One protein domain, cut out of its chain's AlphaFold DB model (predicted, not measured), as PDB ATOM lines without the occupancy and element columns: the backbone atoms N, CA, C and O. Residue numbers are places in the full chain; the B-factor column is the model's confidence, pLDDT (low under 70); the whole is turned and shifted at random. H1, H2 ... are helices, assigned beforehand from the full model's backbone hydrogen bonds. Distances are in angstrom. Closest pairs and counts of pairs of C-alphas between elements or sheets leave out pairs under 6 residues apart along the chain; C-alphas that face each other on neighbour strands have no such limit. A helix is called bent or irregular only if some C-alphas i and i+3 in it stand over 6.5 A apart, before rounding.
ATOM      1  N   GLU A 102     368.337 637.688 457.159       96.44
ATOM      2  CA  GLU A 102     368.988 638.790 456.440       96.44
ATOM      3  C   GLU A 102     369.736 639.767 457.357       96.44
ATOM      4  O   GLU A 102     370.737 640.339 456.937       96.44
ATOM      5  N   GLU A 103     369.289 639.934 458.606       95.38
ATOM      6  CA  GLU A 103     369.883 640.890 459.545       95.38
ATOM      7  C   GLU A 103     371.243 640.390 460.036       95.38
ATOM      8  O   GLU A 103     372.196 641.154 460.174       95.38
ATOM      9  N   ILE A 104     371.354 639.081 460.272       97.06
ATOM     10  CA  ILE A 104     372.535 638.481 460.902       97.06
ATOM     11  C   ILE A 104     373.550 637.943 459.891       97.06
ATOM     12  O   ILE A 104     374.744 637.871 460.198       97.06
ATOM     13  N   LYS A 105     373.101 637.571 458.685       96.75
ATOM     14  CA  LYS A 105     373.942 636.954 457.650       96.75
ATOM     15  C   LYS A 105     375.143 637.818 457.252       96.75
ATOM     16  O   LYS A 105     376.242 637.266 457.224       96.75
ATOM     17  N   PRO A 106     375.008 639.130 456.964       95.44
ATOM     18  CA  PRO A 106     376.147 639.951 456.556       95.44
ATOM     19  C   PRO A 106     377.245 639.987 457.621       95.44
ATOM     20  O   PRO A 106     378.414 639.792 457.305       95.44
ATOM     21  N   VAL A 107     376.855 640.166 458.885       95.44
ATOM     22  CA  VAL A 107     377.784 640.264 460.017       95.44
ATOM     23  C   VAL A 107     378.477 638.926 460.266       95.44
ATOM     24  O   VAL A 107     379.701 638.870 460.368       95.44
ATOM     25  N   LEU A 108     377.726 637.823 460.311       95.81
ATOM     26  CA  LEU A 108     378.321 636.502 460.528       95.81
ATOM     27  C   LEU A 108     379.240 636.085 459.383       95.81
ATOM     28  O   LEU A 108     380.299 635.524 459.659       95.81
ATOM     29  N   ASN A 109     378.885 636.384 458.132       95.25
ATOM     30  CA  ASN A 109     379.708 636.046 456.969       95.25
ATOM     31  C   ASN A 109     381.055 636.776 456.954       95.25
ATOM     32  O   ASN A 109     382.013 636.234 456.396       95.25
ATOM     33  N   ASP A 110     381.116 637.973 457.541       92.81
ATOM     34  CA  ASP A 110     382.344 638.762 457.665       92.81
ATOM     35  C   ASP A 110     383.228 638.253 458.818       92.81
ATOM     36  O   ASP A 110     384.449 638.185 458.705       92.81
ATOM     37  N   ILE A 111     382.614 637.803 459.920       92.69
ATOM     38  CA  ILE A 111     383.341 637.269 461.085       92.69
ATOM     39  C   ILE A 111     383.815 635.829 460.849       92.69
ATOM     40  O   ILE A 111     384.944 635.467 461.196       92.69
ATOM     41  N   TYR A 112     382.941 634.992 460.293       91.88
ATOM     42  CA  TYR A 112     383.111 633.553 460.157       91.88
ATOM     43  C   TYR A 112     382.940 633.149 458.696       91.88
ATOM     44  O   TYR A 112     381.818 632.915 458.247       91.88
ATOM     45  N   THR A 113     384.042 632.943 457.971       89.81
ATOM     46  CA  THR A 113     384.009 632.460 456.576       89.81
ATOM     47  C   THR A 113     383.120 631.229 456.415       89.81
ATOM     48  O   THR A 113     382.373 631.115 455.451       89.81
ATOM     49  N   ARG A 114     383.138 630.319 457.396       88.31
ATOM     50  CA  ARG A 114     382.329 629.102 457.347       88.31
ATOM     51  C   ARG A 114     380.828 629.379 457.396       88.31
ATOM     52  O   ARG A 114     380.083 628.655 456.753       88.31
ATOM     53  N   SER A 115     380.379 630.414 458.109       94.31
ATOM     54  CA  SER A 115     378.947 630.730 458.192       94.31
ATOM     55  C   SER A 115     378.322 630.949 456.811       94.31
ATOM     56  O   SER A 115     377.164 630.597 456.622       94.31
ATOM     57  N   GLN A 116     379.112 631.371 455.815       95.31
ATOM     58  CA  GLN A 116     378.681 631.470 454.421       95.31
ATOM     59  C   GLN A 116     378.144 630.135 453.893       95.31
ATOM     60  O   GLN A 116     377.080 630.122 453.286       95.31
ATOM     61  N   LEU A 117     378.827 629.019 454.177       95.94
ATOM     62  CA  LEU A 117     378.375 627.674 453.796       95.94
ATOM     63  C   LEU A 117     377.062 627.317 454.493       95.94
ATOM     64  O   LEU A 117     376.125 626.865 453.850       95.94
ATOM     65  N   TRP A 118     376.957 627.606 455.791       97.06
ATOM     66  CA  TRP A 118     375.721 627.355 456.532       97.06
ATOM     67  C   TRP A 118     374.539 628.125 455.939       97.06
ATOM     68  O   TRP A 118     373.466 627.559 455.742       97.06
ATOM     69  N   PHE A 119     374.740 629.403 455.609       97.62
ATOM     70  CA  PHE A 119     373.711 630.231 454.988       97.62
ATOM     71  C   PHE A 119     373.411 629.827 453.541       97.62
ATOM     72  O   PHE A 119     372.305 630.090 453.091       97.62
ATOM     73  N   LEU A 120     374.328 629.205 452.800       96.62
ATOM     74  CA  LEU A 120     373.996 628.669 451.474       96.62
ATOM     75  C   LEU A 120     372.951 627.552 451.573       96.62
ATOM     76  O   LEU A 120     372.019 627.531 450.775       96.62
ATOM     77  N   ASP A 121     373.069 626.695 452.586       96.50
ATOM     78  CA  ASP A 121     372.203 625.523 452.739       96.50
ATOM     79  C   ASP A 121     370.919 625.808 453.538       96.50
ATOM     80  O   ASP A 121     369.913 625.123 453.363       96.50
ATOM     81  N   ASN A 122     370.942 626.797 454.443       97.19
ATOM     82  CA  ASN A 122     369.875 627.001 455.433       97.19
ATOM     83  C   ASN A 122     369.160 628.352 455.328       97.19
ATOM     84  O   ASN A 122     368.154 628.538 456.014       97.19
ATOM     85  N   TYR A 123     369.655 629.308 454.532       96.81
ATOM     86  CA  TYR A 123     369.044 630.637 454.457       96.81
ATOM     87  C   TYR A 123     367.625 630.581 453.902       96.81
ATOM     88  O   TYR A 123     367.364 629.964 452.869       96.81
ATOM     89  N   ARG A 124     366.728 631.307 454.566       96.31
ATOM     90  CA  ARG A 124     365.337 631.496 454.164       96.31
ATOM     91  C   ARG A 124     364.958 632.954 454.411       96.31
ATOM     92  O   ARG A 124     365.481 633.577 455.334       96.31
ATOM     93  N   ASP A 125     364.089 633.513 453.573       95.25
ATOM     94  CA  ASP A 125     363.625 634.904 453.697       95.25
ATOM     95  C   ASP A 125     362.542 635.042 454.788       95.25
ATOM     96  O   ASP A 125     361.427 635.504 454.562       95.25
ATOM     97  N   GLU A 126     362.859 634.579 455.995       96.25
ATOM     98  CA  GLU A 126     361.934 634.450 457.122       96.25
ATOM     99  C   GLU A 126     362.624 634.746 458.464       96.25
ATOM    100  O   GLU A 126     363.795 635.141 458.523       96.25
ATOM    101  N   ASP A 127     361.867 634.579 459.547       98.25
ATOM    102  CA  ASP A 127     362.366 634.727 460.910       98.25
ATOM    103  C   ASP A 127     363.178 633.493 461.330       98.25
ATOM    104  O   ASP A 127     362.818 632.352 461.048       98.25
ATOM    105  N   LEU A 128     364.265 633.726 462.059       98.19
ATOM    106  CA  LEU A 128     365.133 632.703 462.618       98.19
ATOM    107  C   LEU A 128     364.412 631.946 463.740       98.19
ATOM    108  O   LEU A 128     363.956 632.550 464.716       98.19
ATOM    109  N   THR A 129     364.359 630.618 463.645       98.38
ATOM    110  CA  THR A 129     363.862 629.765 464.735       98.38
ATOM    111  C   THR A 129     364.982 629.362 465.694       98.38
ATOM    112  O   THR A 129     366.175 629.467 465.389       98.38
ATOM    113  N   TRP A 130     364.620 628.863 466.876       97.69
ATOM    114  CA  TRP A 130     365.593 628.333 467.833       97.69
ATOM    115  C   TRP A 130     366.389 627.151 467.281       97.69
ATOM    116  O   TRP A 130     367.598 627.059 467.506       97.69
ATOM    117  N   LYS A 131     365.738 626.283 466.501       96.94
ATOM    118  CA  LYS A 131     366.389 625.191 465.775       96.94
ATOM    119  C   LYS A 131     367.474 625.713 464.832       96.94
ATOM    120  O   LYS A 131     368.574 625.159 464.805       96.94
ATOM    121  N   ASP A 132     367.189 626.794 464.108       97.88
ATOM    122  CA  ASP A 132     368.149 627.421 463.198       97.88
ATOM    123  C   ASP A 132     369.327 628.027 463.949       97.88
ATOM    124  O   ASP A 132     370.479 627.759 463.610       97.88
ATOM    125  N   LEU A 133     369.056 628.802 465.004       97.25
ATOM    126  CA  LEU A 133     370.108 629.439 465.791       97.25
ATOM    127  C   LEU A 133     371.049 628.405 466.420       97.25
ATOM    128  O   LEU A 133     372.264 628.581 466.387       97.25
ATOM    129  N   ILE A 134     370.514 627.316 466.971       96.06
ATOM    130  CA  ILE A 134     371.332 626.255 467.569       96.06
ATOM    131  C   ILE A 134     372.170 625.551 466.501       96.06
ATOM    132  O   ILE A 134     373.358 625.316 466.727       96.06
ATOM    133  N   SER A 135     371.582 625.242 465.341       96.12
ATOM    134  CA  SER A 135     372.307 624.677 464.196       96.12
ATOM    135  C   SER A 135     373.469 625.583 463.778       96.12
ATOM    136  O   SER A 135     374.611 625.130 463.671       96.12
ATOM    137  N   LEU A 136     373.203 626.883 463.641       95.94
ATOM    138  CA  LEU A 136     374.189 627.895 463.286       95.94
ATOM    139  C   LEU A 136     375.306 628.004 464.327       95.94
ATOM    140  O   LEU A 136     376.479 627.940 463.964       95.94
ATOM    141  N   ILE A 137     374.962 628.115 465.615       94.12
ATOM    142  CA  ILE A 137     375.930 628.190 466.719       94.12
ATOM    143  C   ILE A 137     376.845 626.972 466.701       94.12
ATOM    144  O   ILE A 137     378.062 627.130 466.673       94.12
ATOM    145  N   ARG A 138     376.283 625.760 466.659       93.31
ATOM    146  CA  ARG A 138     377.063 624.516 466.609       93.31
ATOM    147  C   ARG A 138     378.039 624.508 465.443       93.31
ATOM    148  O   ARG A 138     379.199 624.125 465.606       93.31
ATOM    149  N   PHE A 139     377.580 624.976 464.288       93.50
ATOM    150  CA  PHE A 139     378.362 625.004 463.065       93.50
ATOM    151  C   PHE A 139     379.530 626.003 463.114       93.50
ATOM    152  O   PHE A 139     380.638 625.662 462.687       93.50
ATOM    153  N   ILE A 140     379.321 627.209 463.658       91.38
ATOM    154  CA  ILE A 140     380.375 628.234 463.775       91.38
ATOM    155  C   ILE A 140     381.293 628.014 464.984       91.38
ATOM    156  O   ILE A 140     382.467 628.376 464.928       91.38
ATOM    157  N   SER A 141     380.790 627.413 466.068       86.06
ATOM    158  CA  SER A 141     381.532 627.216 467.319       86.06
ATOM    159  C   SER A 141     382.152 625.824 467.461       86.06
ATOM    160  O   SER A 141     382.762 625.557 468.491       86.06
ATOM    161  N   PHE A 142     381.971 624.932 466.479       85.62
ATOM    162  CA  PHE A 142     382.434 623.534 466.515       85.62
ATOM    163  C   PHE A 142     381.953 622.757 467.752       85.62
ATOM    164  O   PHE A 142     382.688 621.948 468.316       85.62
ATOM    165  N   LYS A 143     380.720 623.024 468.188       86.75
ATOM    166  CA  LYS A 143     380.108 622.347 469.338       86.75
ATOM    167  C   LYS A 143     379.062 621.332 468.875       86.75
ATOM    168  O   LYS A 143     378.428 621.504 467.832       86.75
ATOM    169  N   GLY A 144     378.887 620.272 469.647       89.56
ATOM    170  CA  GLY A 144     377.908 619.214 469.419       89.56
ATOM    171  C   GLY A 144     376.565 619.466 470.110       89.56
ATOM    172  O   GLY A 144     376.155 620.602 470.365       89.56
ATOM    173  N   ASP A 145     375.857 618.375 470.411       89.69
ATOM    174  CA  ASP A 145     374.532 618.393 471.050       89.69
ATOM    175  C   ASP A 145     374.552 618.921 472.497       89.69
ATOM    176  O   ASP A 145     373.506 619.133 473.112       89.69
ATOM    177  N   GLU A 146     375.729 619.140 473.086       90.88
ATOM    178  CA  GLU A 146     375.860 619.805 474.382       90.88
ATOM    179  C   GLU A 146     375.285 621.226 474.385       90.88
ATOM    180  O   GLU A 146     374.799 621.657 475.427       90.88
ATOM    181  N   VAL A 147     375.266 621.927 473.243       90.69
ATOM    182  CA  VAL A 147     374.673 623.274 473.141       90.69
ATOM    183  C   VAL A 147     373.171 623.223 473.403       90.69
ATOM    184  O   VAL A 147     372.677 623.955 474.254       90.69
ATOM    185  N   ASP A 148     372.454 622.318 472.731       90.88
ATOM    186  CA  ASP A 148     371.001 622.160 472.890       90.88
ATOM    187  C   ASP A 148     370.636 621.749 474.325       90.88
ATOM    188  O   ASP A 148     369.781 622.366 474.964       90.88
ATOM    189  N   ARG A 149     371.356 620.762 474.880       92.19
ATOM    190  CA  ARG A 149     371.166 620.328 476.274       92.19
ATOM    191  C   ARG A 149     371.402 621.466 477.259       92.19
ATOM    192  O   ARG A 149     370.642 621.613 478.216       92.19
ATOM    193  N   GLN A 150     372.444 622.264 477.033       92.81
ATOM    194  CA  GLN A 150     372.764 623.377 477.911       92.81
ATOM    195  C   GLN A 150     371.708 624.478 477.825       92.81
ATOM    196  O   GLN A 150     371.323 625.008 478.866       92.81
ATOM    197  N   ILE A 151     371.208 624.786 476.624       93.69
ATOM    198  CA  ILE A 151     370.190 625.819 476.439       93.69
ATOM    199  C   ILE A 151     368.893 625.447 477.145       93.69
ATOM    200  O   ILE A 151     368.381 626.238 477.931       93.69
ATOM    201  N   LYS A 152     368.416 624.216 476.952       93.81
ATOM    202  CA  LYS A 152     367.214 623.706 477.626       93.81
ATOM    203  C   LYS A 152     367.341 623.745 479.147       93.81
ATOM    204  O   LYS A 152     366.417 624.164 479.835       93.81
ATOM    205  N   LYS A 153     368.496 623.327 479.675       95.56
ATOM    206  CA  LYS A 153     368.765 623.294 481.118       95.56
ATOM    207  C   LYS A 153     368.794 624.692 481.744       95.56
ATOM    208  O   LYS A 153     368.284 624.884 482.846       95.56
ATOM    209  N   ASP A 154     369.415 625.646 481.058       96.25
ATOM    210  CA  ASP A 154     369.705 626.968 481.616       96.25
ATOM    211  C   ASP A 154     368.659 628.038 481.244       96.25
ATOM    212  O   ASP A 154     368.751 629.160 481.745       96.25
ATOM    213  N   TRP A 155     367.653 627.685 480.432       96.44
ATOM    214  CA  TRP A 155     366.636 628.579 479.858       96.44
ATOM    215  C   TRP A 155     366.025 629.561 480.867       96.44
ATOM    216  O   TRP A 155     366.253 630.766 480.793       96.44
ATOM    217  N   ASN A 156     365.312 629.037 481.866       95.69
ATOM    218  CA  ASN A 156     364.653 629.849 482.894       95.69
ATOM    219  C   ASN A 156     365.594 630.251 484.041       95.69
ATOM    220  O   ASN A 156     365.258 631.115 484.846       95.69
ATOM    221  N   THR A 157     366.758 629.606 484.162       93.75
ATOM    222  CA  THR A 157     367.626 629.746 485.340       93.75
ATOM    223  C   THR A 157     368.751 630.741 485.094       93.75
ATOM    224  O   THR A 157     368.759 631.823 485.680       93.75
ATOM    225  N   LYS A 158     369.712 630.402 484.230       93.38
ATOM    226  CA  LYS A 158     370.852 631.281 483.952       93.38
ATOM    227  C   LYS A 158     370.526 632.321 482.897       93.38
ATOM    228  O   LYS A 158     371.002 633.445 483.019       93.38
ATOM    229  N   PHE A 159     369.745 631.952 481.883       94.50
ATOM    230  CA  PHE A 159     369.403 632.863 480.792       94.50
ATOM    231  C   PHE A 159     368.179 633.712 481.104       94.50
ATOM    232  O   PHE A 159     367.973 634.709 480.432       94.50
ATOM    233  N   LYS A 160     367.394 633.342 482.125       94.81
ATOM    234  CA  LYS A 160     366.226 634.104 482.593       94.81
ATOM    235  C   LYS A 160     365.256 634.468 481.461       94.81
ATOM    236  O   LYS A 160     364.626 635.523 481.505       94.81
ATOM    237  N   PHE A 161     365.161 633.618 480.440       95.50
ATOM    238  CA  PHE A 161     364.166 633.791 479.392       95.50
ATOM    239  C   PHE A 161     362.787 633.461 479.941       95.50
ATOM    240  O   PHE A 161     362.650 632.640 480.843       95.50
ATOM    241  N   GLU A 162     361.767 634.114 479.402       92.69
ATOM    242  CA  GLU A 162     360.385 633.822 479.754       92.69
ATOM    243  C   GLU A 162     359.880 632.584 478.992       92.69
ATOM    244  O   GLU A 162     360.323 632.287 477.877       92.69
ATOM    245  N   GLY A 163     358.925 631.868 479.588       92.94
ATOM    246  CA  GLY A 163     358.255 630.725 478.965       92.94
ATOM    247  C   GLY A 163     359.073 629.429 478.952       92.94
ATOM    248  O   GLY A 163     359.974 629.209 479.763       92.94
ATOM    249  N   GLU A 164     358.721 628.532 478.036       93.44
ATOM    250  CA  GLU A 164     359.384 627.239 477.866       93.44
ATOM    251  C   GLU A 164     360.144 627.191 476.542       93.44
ATOM    252  O   GLU A 164     359.724 627.771 475.538       93.44
ATOM    253  N   TYR A 165     361.267 626.472 476.535       95.06
ATOM    254  CA  TYR A 165     362.028 626.251 475.315       95.06
ATOM    255  C   TYR A 165     361.194 625.482 474.281       95.06
ATOM    256  O   TYR A 165     360.737 624.368 474.539       95.06
ATOM    257  N   ASN A 166     361.096 626.040 473.077       96.06
ATOM    258  CA  ASN A 166     360.502 625.392 471.915       96.06
ATOM    259  C   ASN A 166     361.379 625.659 470.683       96.06
ATOM    260  O   ASN A 166     361.600 626.811 470.312       96.06
ATOM    261  N   SER A 167     361.854 624.590 470.035       95.94
ATOM    262  CA  SER A 167     362.773 624.673 468.894       95.94
ATOM    263  C   SER A 167     362.182 625.390 467.681       95.94
ATOM    264  O   SER A 167     362.922 626.022 466.934       95.94
ATOM    265  N   GLU A 168     360.864 625.321 467.501       96.94
ATOM    266  CA  GLU A 168     360.164 625.923 466.361       96.94
ATOM    267  C   GLU A 168     359.746 627.377 466.631       96.94
ATOM    268  O   GLU A 168     359.250 628.067 465.743       96.94
ATOM    269  N   SER A 169     359.927 627.865 467.864       97.25
ATOM    270  CA  SER A 169     359.637 629.261 468.187       97.25
ATOM    271  C   SER A 169     360.679 630.198 467.584       97.25
ATOM    272  O   SER A 169     361.857 629.857 467.449       97.25
ATOM    273  N   LYS A 170     360.228 631.409 467.249       98.12
ATOM    274  CA  LYS A 170     361.082 632.481 466.734       98.12
ATOM    275  C   LYS A 170     362.045 632.958 467.816       98.12
ATOM    276  O   LYS A 170     361.665 633.081 468.980       98.12
ATOM    277  N   VAL A 171     363.272 633.261 467.414       98.25
ATOM    278  CA  VAL A 171     364.285 633.858 468.283       98.25
ATOM    279  C   VAL A 171     364.054 635.362 468.356       98.25
ATOM    280  O   VAL A 171     363.972 636.030 467.324       98.25
ATOM    281  N   THR A 172     363.994 635.909 469.569       98.19
ATOM    282  CA  THR A 172     363.947 637.363 469.773       98.19
ATOM    283  C   THR A 172     365.343 637.988 469.730       98.19
ATOM    284  O   THR A 172     366.356 637.321 469.958       98.19
ATOM    285  N   ARG A 173     365.434 639.297 469.476       97.69
ATOM    286  CA  ARG A 173     366.720 640.021 469.480       97.69
ATOM    287  C   ARG A 173     367.468 639.912 470.807       97.69
ATOM    288  O   ARG A 173     368.690 639.768 470.804       97.69
ATOM    289  N   GLU A 174     366.754 639.949 471.932       97.06
ATOM    290  CA  GLU A 174     367.343 639.721 473.257       97.06
ATOM    291  C   GLU A 174     367.959 638.328 473.367       97.06
ATOM    292  O   GLU A 174     369.130 638.188 473.727       97.06
ATOM    293  N   GLN A 175     367.193 637.302 472.999       97.88
ATOM    294  CA  GLN A 175     367.648 635.918 473.037       97.88
ATOM    295  C   GLN A 175     368.887 635.721 472.162       97.88
ATOM    296  O   GLN A 175     369.877 635.137 472.605       97.88
ATOM    297  N   PHE A 176     368.880 636.272 470.948       98.19
ATOM    298  CA  PHE A 176     370.028 636.233 470.050       98.19
ATOM    299  C   PHE A 176     371.261 636.923 470.648       98.19
ATOM    300  O   PHE A 176     372.364 636.375 470.579       98.19
ATOM    301  N   ALA A 177     371.097 638.099 471.263       96.94
ATOM    302  CA  ALA A 177     372.194 638.820 471.903       96.94
ATOM    303  C   ALA A 177     372.843 637.987 473.019       96.94
ATOM    304  O   ALA A 177     374.067 637.858 473.066       96.94
ATOM    305  N   VAL A 178     372.036 637.357 473.877       97.19
ATOM    306  CA  VAL A 178     372.531 636.491 474.960       97.19
ATOM    307  C   VAL A 178     373.232 635.252 474.398       97.19
ATOM    308  O   VAL A 178     374.328 634.907 474.837       97.19
ATOM    309  N   MET A 179     372.648 634.588 473.397       96.50
ATOM    310  CA  MET A 179     373.237 633.377 472.812       96.50
ATOM    311  C   MET A 179     374.548 633.656 472.082       96.50
ATOM    312  O   MET A 179     375.504 632.891 472.218       96.50
ATOM    313  N   THR A 180     374.630 634.758 471.338       93.81
ATOM    314  CA  THR A 180     375.871 635.138 470.654       93.81
ATOM    315  C   THR A 180     376.963 635.555 471.631       93.81
ATOM    316  O   THR A 180     378.111 635.174 471.410       93.81
ATOM    317  N   ASP A 181     376.644 636.238 472.733       94.25
ATOM    318  CA  ASP A 181     377.646 636.565 473.759       94.25
ATOM    319  C   ASP A 181     378.205 635.311 474.458       94.25
ATOM    320  O   ASP A 181     379.388 635.246 474.784       94.25
ATOM    321  N   LEU A 182     377.369 634.289 474.666       92.88
ATOM    322  CA  LEU A 182     377.762 633.070 475.381       92.88
ATOM    323  C   LEU A 182     378.453 632.025 474.500       92.88
ATOM    324  O   LEU A 182     379.362 631.327 474.957       92.88
ATOM    325  N   PHE A 183     377.990 631.852 473.263       91.06
ATOM    326  CA  PHE A 183     378.387 630.721 472.422       91.06
ATOM    327  C   PHE A 183     379.201 631.106 471.188       91.06
ATOM    328  O   PHE A 183     379.734 630.211 470.531       91.06
ATOM    329  N   SER A 184     379.341 632.397 470.889       88.75
ATOM    330  CA  SER A 184     380.174 632.877 469.789       88.75
ATOM    331  C   SER A 184     381.366 633.686 470.295       88.75
ATOM    332  O   SER A 184     381.429 634.124 471.439       88.75
ATOM    333  N   THR A 185     382.320 633.911 469.404       89.75
ATOM    334  CA  THR A 185     383.454 634.825 469.602       89.75
ATOM    335  C   THR A 185     383.255 636.152 468.864       89.75
ATOM    336  O   THR A 185     384.220 636.880 468.650       89.75
ATOM    337  N   ALA A 186     382.022 636.476 468.455       91.88
ATOM    338  CA  ALA A 186     381.745 637.555 467.509       91.88
ATOM    339  C   ALA A 186     382.232 638.918 468.024       91.88
ATOM    340  O   ALA A 186     382.965 639.621 467.330       91.88
ATOM    341  N   PHE A 187     381.932 639.238 469.288       93.50
ATOM    342  CA  PHE A 187     382.433 640.453 469.937       93.50
ATOM    343  C   PHE A 187     383.960 640.450 470.122       93.50
ATOM    344  O   PHE A 187     384.592 641.498 470.076       93.50
ATOM    345  N   ALA A 188     384.578 639.280 470.307       92.62
ATOM    346  CA  ALA A 188     386.023 639.168 470.495       92.62
ATOM    347  C   ALA A 188     386.818 639.315 469.184       92.62
ATOM    348  O   ALA A 188     388.040 639.463 469.228       92.62
ATOM    349  N   LYS A 189     386.162 639.274 468.016       93.56
ATOM    350  CA  LYS A 189     386.837 639.458 466.729       93.56
ATOM    351  C   LYS A 189     387.416 640.874 466.648       93.56
ATOM    352  O   LYS A 189     386.702 641.863 466.835       93.56
TER     353      LYS A 189
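This is residues 102 to 189 of the 199 residues of an uncharacterized protein of Sphingobacterium daejeonense (UniProt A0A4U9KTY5). What is the shape of this domain? H3 runs through the middle of a group of five helices, with the hairpin of H1 and H2 to one side of it and H4 and H5 to the other. H1, H2 and H3 run back and forth in turn, while H4 crosses part of H3 and a long loop, residues 155 to 172, leads from H4 to H5. What is it made of, and how large is it? The printed part has 88 residues with five named helices, in the order H1, H2, H3, H4, H5, and no named strand, and its class is all helix. It is compact, with a radius of gyration of the C-alphas of 12.5 A, and rounded, with spans of 33 by 28 by 22 A.

Where is the longest helix? H3, residues 130 to 141, measures 16.0 A from first to last C-alpha, and its C-alpha 130 is at (365.593, 628.333, 467.833). Which helices come before it? H2, residues 115 to 122, measures 10.2 A. H1, residues 102 to 111, measures 15.2 A and begins with C-alpha 102 at (368.988, 638.790, 456.440); it is irregular, with C-alphas 103 and 106 standing 7.0 A apart. Which helices come after it? H4, residues 146 to 154, measures 11.9 A. H5, residues 173 to 183, measures 15.2 A and ends with C-alpha 183 at (378.387, 630.721, 472.422).

Which helix touches the most others? H3 is the hub: it touches H2, H4 and H5, and its centre is nearest to the mean of the C-alphas, at 4.7 A. The helix packing is part aligned, part crossed, with H2 and H3 and likewise H3 and H5 at a shallow tilt. How do H2 and H1 stand to it? H2 and H3 form a helical hairpin; their closest C-alphas, those of Ser 115 and Ile 140, are 6.3 A apart, and they run opposite ways at a shallow tilt of 34 degrees, only just short of steep. H1 and H2 form another helical hairpin, with the C-alphas of Asn 109 and Gln 116 closest at 5.3 A, at a tilt of 36 degrees, only just steep. H1 and H3 are apart. How do H4 and H5 stand to H3? H4 only just touches H3, with 3 pairs of C-alphas within 8 A; those of Ile 134 and Asp 148 are closest at 6.7 A, only residues 134 to 138 of H3 take part, and the two run opposite ways at a steep tilt of 51 degrees. H5 also only just touches H3, with 3 such pairs, through residues 137 to 141 of H3 alone; the C-alphas of Ile 137 and Phe 183 are closest at 6.7 A, and the two run the same way at a shallow tilt of 31 degrees. H4 and H5 are only just apart, their closest C-alphas standing 8.4 A from each other. What do the backbones show? In H2, H3, H4 and H5 every O i to N i+4 pair is within hydrogen-bond range, and in H1 4 of 6 are.

How far does the printed part reach? The two C-alphas farthest apart, those of Leu 120 and Thr 157, are 34.5 A apart. Is there a cut, and which links are long? The printed part has no cut. The link from H4 to H5, 18 residues, is long; those from H1 to H2 and from H3 to H4 are tight, and the one from H2 to H3 is short. Where is confidence low? No printed residue is under 70, and the mean pLDDT of the printed part is 94.5.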